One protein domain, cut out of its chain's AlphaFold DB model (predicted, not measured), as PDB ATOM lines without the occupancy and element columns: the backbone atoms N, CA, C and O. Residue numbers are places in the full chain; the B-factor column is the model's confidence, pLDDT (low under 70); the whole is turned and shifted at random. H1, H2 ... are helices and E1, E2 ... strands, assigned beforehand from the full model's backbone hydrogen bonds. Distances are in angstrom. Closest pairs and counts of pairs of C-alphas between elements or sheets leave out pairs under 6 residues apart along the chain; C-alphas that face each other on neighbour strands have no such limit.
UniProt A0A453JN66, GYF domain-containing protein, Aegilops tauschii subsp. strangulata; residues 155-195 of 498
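What this domain is: This is residues 155 to 195 of the 498 residues of the protein "GYF domain-containing protein" of Aegilops tauschii subsp. strangulata (UniProt A0A453JN66). A small antiparallel sheet of three short strands, in the order E2, E1, E3, has one helix, H1, beyond it in the stretch that crosses from E2 to E3. The 41 printed residues run E1, E2, H1, E3, class mixed. The whole is compact, radius of gyration of the C-alphas 9.9 A, spans 27 by 23 by 15 A.

How they stand to each other: E1, residues 155 to 157, and E2, residues 163 to 167, form an antiparallel hairpin; N 164 and O 156 are 2.9 A apart, within hydrogen-bond range. E3, residues 186 to 189, is antiparallel to its neighbour E1, N 155 and O 188 2.8 A apart. H1, residues 169 to 177, has every O i to N i+4 pair within hydrogen-bond range and is only just not on the sheet, with 4 pairs of C-alphas within 10 A. E2, H1 and E3 form a split strand-helix-strand unit, strands running the same way with E1 between, its crossover right-handed.

Where its parts are: E1, 6.8 A long, begins at C-alpha 155 (31.163, 40.514, 8.994). E2 is 10.9 A, H1 12.4 A and E3 10.5 A long, ending at C-alpha 189 (28.088, 41.651, 14.373).

The domain as a whole: The printed part has no cut and no long link. pLDDT is under 70 at residues 177 to 178, 180 and 193 to 195.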
ATOM      1  N   MET A 155      29.872  40.522   9.686       82.12
ATOM      2  CA  MET A 155      31.163  40.514   8.994       82.12
ATOM      3  C   MET A 155      31.858  39.186   9.267       82.12
ATOM      4  O   MET A 155      31.889  38.761  10.422       82.12
ATOM      5  N   PHE A 156      32.439  38.552   8.251       86.06
ATOM      6  CA  PHE A 156      33.283  37.368   8.448       86.06
ATOM      7  C   PHE A 156      34.766  37.761   8.451       86.06
ATOM      8  O   PHE A 156      35.155  38.718   7.782       86.06
ATOM      9  N   GLU A 157      35.589  37.045   9.212       83.88
ATOM     10  CA  GLU A 157      37.048  37.216   9.235       83.88
ATOM     11  C   GLU A 157      37.714  36.139   8.361       83.88
ATOM     12  O   GLU A 157      37.361  34.958   8.446       83.88
ATOM     13  N   ASP A 158      38.617  36.554   7.472       82.00
ATOM     14  CA  ASP A 158      39.334  35.667   6.547       82.00
ATOM     15  C   ASP A 158      40.624  35.072   7.150       82.00
ATOM     16  O   ASP A 158      40.978  35.314   8.307       82.00
ATOM     17  N   SER A 159      41.354  34.276   6.357       75.31
ATOM     18  CA  SER A 159      42.624  33.660   6.772       75.31
ATOM     19  C   SER A 159      43.743  34.659   7.079       75.31
ATOM     20  O   SER A 159      44.717  34.287   7.735       75.31
ATOM     21  N   ASP A 160      43.610  35.901   6.610       75.38
ATOM     22  CA  ASP A 160      44.586  36.976   6.779       75.38
ATOM     23  C   ASP A 160      44.189  37.912   7.945       75.38
ATOM     24  O   ASP A 160      44.850  38.927   8.188       75.38
ATOM     25  N   GLY A 161      43.121  37.579   8.688       72.44
ATOM     26  CA  GLY A 161      42.589  38.369   9.803       72.44
ATOM     27  C   GLY A 161      41.808  39.614   9.370       72.44
ATOM     28  O   GLY A 161      41.555  40.505  10.187       72.44
ATOM     29  N   SER A 162      41.445  39.716   8.089       77.44
ATOM     30  CA  SER A 162      40.688  40.842   7.544       77.44
ATOM     31  C   SER A 162      39.188  40.576   7.632       77.44
ATOM     32  O   SER A 162      38.711  39.494   7.291       77.44
ATOM     33  N   ARG A 163      38.427  41.579   8.089       84.06
ATOM     34  CA  ARG A 163      36.967  41.492   8.217       84.06
ATOM     35  C   ARG A 163      36.274  42.030   6.977       84.06
ATOM     36  O   ARG A 163      36.448  43.199   6.632       84.06
ATOM     37  N   HIS A 164      35.454  41.188   6.360       77.81
ATOM     38  CA  HIS A 164      34.703  41.490   5.144       77.81
ATOM     39  C   HIS A 164      33.218  41.627   5.446       77.81
ATOM     40  O   HIS A 164      32.648  40.827   6.192       77.81
ATOM     41  N   GLY A 165      32.603  42.662   4.876       79.88
ATOM     42  CA  GLY A 165      31.191  42.969   5.049       79.88
ATOM     43  C   GLY A 165      30.887  44.472   5.066       79.88
ATOM     44  O   GLY A 165      31.732  45.282   4.672       79.88
ATOM     45  N   PRO A 166      29.686  44.858   5.528       80.44
ATOM     46  CA  PRO A 166      28.709  43.977   6.158       80.44
ATOM     47  C   PRO A 166      27.862  43.169   5.162       80.44
ATOM     48  O   PRO A 166      27.588  43.623   4.055       80.44
ATOM     49  N   HIS A 167      27.433  41.988   5.601       80.25
ATOM     50  CA  HIS A 167      26.650  40.994   4.869       80.25
ATOM     51  C   HIS A 167      25.397  40.598   5.653       80.25
ATOM     52  O   HIS A 167      25.366  40.718   6.887       80.25
ATOM     53  N   SER A 168      24.358  40.154   4.946       79.19
ATOM     54  CA  SER A 168      23.146  39.610   5.569       79.19
ATOM     55  C   SER A 168      23.347  38.154   6.001       79.19
ATOM     56  O   SER A 168      24.261  37.464   5.536       79.19
ATOM     57  N   LEU A 169      22.493  37.653   6.898       73.81
ATOM     58  CA  LEU A 169      22.593  36.258   7.339       73.81
ATOM     59  C   LEU A 169      22.244  35.278   6.203       73.81
ATOM     60  O   LEU A 169      22.797  34.180   6.150       73.81
ATOM     61  N   ALA A 170      21.389  35.699   5.263       74.38
ATOM     62  CA  ALA A 170      21.054  34.938   4.060       74.38
ATOM     63  C   ALA A 170      22.213  34.862   3.041       74.38
ATOM     64  O   ALA A 170      22.389  33.829   2.396       74.38
ATOM     65  N   GLU A 171      23.034  35.912   2.908       76.06
ATOM     66  CA  GLU A 171      24.260  35.854   2.093       76.06
ATOM     67  C   GLU A 171      25.269  34.860   2.689       76.06
ATOM     68  O   GLU A 171      25.819  34.016   1.977       76.06
ATOM     69  N   LEU A 172      25.472  34.919   4.010       76.25
ATOM     70  CA  LEU A 172      26.425  34.056   4.710       76.25
ATOM     71  C   LEU A 172      26.010  32.575   4.697       76.25
ATOM     72  O   LEU A 172      26.870  31.716   4.490       76.25
ATOM     73  N   SER A 173      24.719  32.256   4.855       73.19
ATOM     74  CA  SER A 173      24.240  30.870   4.733       73.19
ATOM     75  C   SER A 173      24.331  30.355   3.294       73.19
ATOM     76  O   SER A 173      24.792  29.232   3.075       73.19
ATOM     77  N   TYR A 174      24.006  31.180   2.291       76.69
ATOM     78  CA  TYR A 174      24.190  30.821   0.882       76.69
ATOM     79  C   TYR A 174      25.660  30.511   0.546       76.69
ATOM     80  O   TYR A 174      25.942  29.538  -0.161       76.69
ATOM     81  N   TRP A 175      26.612  31.284   1.079       77.75
ATOM     82  CA  TRP A 175      28.044  31.036   0.881       77.75
ATOM     83  C   TRP A 175      28.585  29.833   1.660       77.75
ATOM     84  O   TRP A 175      29.499  29.180   1.153       77.75
ATOM     85  N   LEU A 176      28.006  29.490   2.816       76.50
ATOM     86  CA  LEU A 176      28.296  28.232   3.511       76.50
ATOM     87  C   LEU A 176      27.837  27.027   2.673       76.50
ATOM     88  O   LEU A 176      28.648  26.172   2.323       76.50
ATOM     89  N   HIS A 177      26.564  26.992   2.266       65.19
ATOM     90  CA  HIS A 177      26.018  25.896   1.450       65.19
ATOM     91  C   HIS A 177      26.684  25.781   0.067       65.19
ATOM     92  O   HIS A 177      26.750  24.690  -0.498       65.19
ATOM     93  N   SER A 178      27.230  26.881  -0.458       66.88
ATOM     94  CA  SER A 178      28.015  26.907  -1.703       66.88
ATOM     95  C   SER A 178      29.515  26.620  -1.510       66.88
ATOM     96  O   SER A 178      30.271  26.698  -2.475       66.88
ATOM     97  N   SER A 179      29.964  26.312  -0.284       72.75
ATOM     98  CA  SER A 179      31.372  26.052   0.077       72.75
ATOM     99  C   SER A 179      32.360  27.194  -0.236       72.75
ATOM    100  O   SER A 179      33.554  26.949  -0.420       72.75
ATOM    101  N   TYR A 180      31.888  28.446  -0.288       69.56
ATOM    102  CA  TYR A 180      32.748  29.636  -0.404       69.56
ATOM    103  C   TYR A 180      33.294  30.100   0.954       69.56
ATOM    104  O   TYR A 180      34.392  30.652   1.011       69.56
ATOM    105  N   LEU A 181      32.547  29.862   2.036       76.00
ATOM    106  CA  LEU A 181      32.992  30.043   3.421       76.00
ATOM    107  C   LEU A 181      33.084  28.683   4.123       76.00
ATOM    108  O   LEU A 181      32.466  27.712   3.689       76.00
ATOM    109  N   GLN A 182      33.871  28.614   5.199       74.88
ATOM    110  CA  GLN A 182      34.027  27.402   6.004       74.88
ATOM    111  C   GLN A 182      33.103  27.454   7.225       74.88
ATOM    112  O   GLN A 182      32.877  28.520   7.794       74.88
ATOM    113  N   ASP A 183      32.650  26.296   7.697       72.31
ATOM    114  CA  ASP A 183      31.786  26.128   8.877       72.31
ATOM    115  C   ASP A 183      32.346  26.846  10.125       72.31
ATOM    116  O   ASP A 183      31.608  27.368  10.964       72.31
ATOM    117  N   LEU A 184      33.681  26.875  10.225       74.25
ATOM    118  CA  LEU A 184      34.465  27.462  11.312       74.25
ATOM    119  C   LEU A 184      34.921  28.909  11.045       74.25
ATOM    120  O   LEU A 184      35.649  29.463  11.869       74.25
ATOM    121  N   SER A 185      34.521  29.531   9.930       80.00
ATOM    122  CA  SER A 185      34.770  30.958   9.683       80.00
ATOM    123  C   SER A 185      34.154  31.792  10.809       80.00
ATOM    124  O   SER A 185      32.997  31.589  11.180       80.00
ATOM    125  N   MET A 186      34.932  32.724  11.364       83.31
ATOM    126  CA  MET A 186      34.488  33.559  12.480       83.31
ATOM    127  C   MET A 186      33.626  34.715  11.975       83.31
ATOM    128  O   MET A 186      34.025  35.436  11.059       83.31
ATOM    129  N   VAL A 187      32.460  34.906  12.591       83.62
ATOM    130  CA  VAL A 187      31.458  35.910  12.216       83.62
ATOM    131  C   VAL A 187      31.197  36.860  13.385       83.62
ATOM    132  O   VAL A 187      31.059  36.442  14.536       83.62
ATOM    133  N   TYR A 188      31.131  38.154  13.077       81.81
ATOM    134  CA  TYR A 188      31.051  39.266  14.023       81.81
ATOM    135  C   TYR A 188      29.877  40.168  13.649       81.81
ATOM    136  O   TYR A 188      29.736  40.544  12.487       81.81
ATOM    137  N   HIS A 189      29.067  40.591  14.618       82.12
ATOM    138  CA  HIS A 189      28.088  41.651  14.373       82.12
ATOM    139  C   HIS A 189      28.803  43.012  14.270       82.12
ATOM    140  O   HIS A 189      29.645  43.317  15.117       82.12
ATOM    141  N   VAL A 190      28.438  43.863  13.303       77.88
ATOM    142  CA  VAL A 190      29.046  45.196  13.058       77.88
ATOM    143  C   VAL A 190      29.116  46.036  14.336       77.88
ATOM    144  O   VAL A 190      30.197  46.411  14.782       77.88
ATOM    145  N   ASP A 191      27.970  46.248  14.986       71.00
ATOM    146  CA  ASP A 191      27.876  46.996  16.250       71.00
ATOM    147  C   ASP A 191      28.498  46.283  17.472       71.00
ATOM    148  O   ASP A 191      28.395  46.785  18.589       71.00
ATOM    149  N   SER A 192      29.070  45.080  17.312       70.75
ATOM    150  CA  SER A 192      29.546  44.217  18.412       70.75
ATOM    151  C   SER A 192      28.490  43.909  19.496       70.75
ATOM    152  O   SER A 192      28.831  43.576  20.628       70.75
ATOM    153  N   LYS A 193      27.194  43.999  19.147       63.12
ATOM    154  CA  LYS A 193      26.037  43.682  20.014       63.12
ATOM    155  C   LYS A 193      26.002  42.219  20.470       63.12
ATOM    156  O   LYS A 193      25.448  41.921  21.523       63.12
ATOM    157  N   PHE A 194      26.580  41.330  19.668       65.50
ATOM    158  CA  PHE A 194      26.665  39.893  19.909       65.50
ATOM    159  C   PHE A 194      28.129  39.456  19.824       65.50
ATOM    160  O   PHE A 194      28.950  40.139  19.205       65.50
ATOM    161  N   GLY A 195      28.454  38.337  20.472       63.41
ATOM    162  CA  GLY A 195      29.812  37.799  20.495       63.41
ATOM    163  C   GLY A 195      30.302  37.322  19.119       63.41
ATOM    164  O   GLY A 195      29.521  37.248  18.170       63.41
TER     165      GLY A 195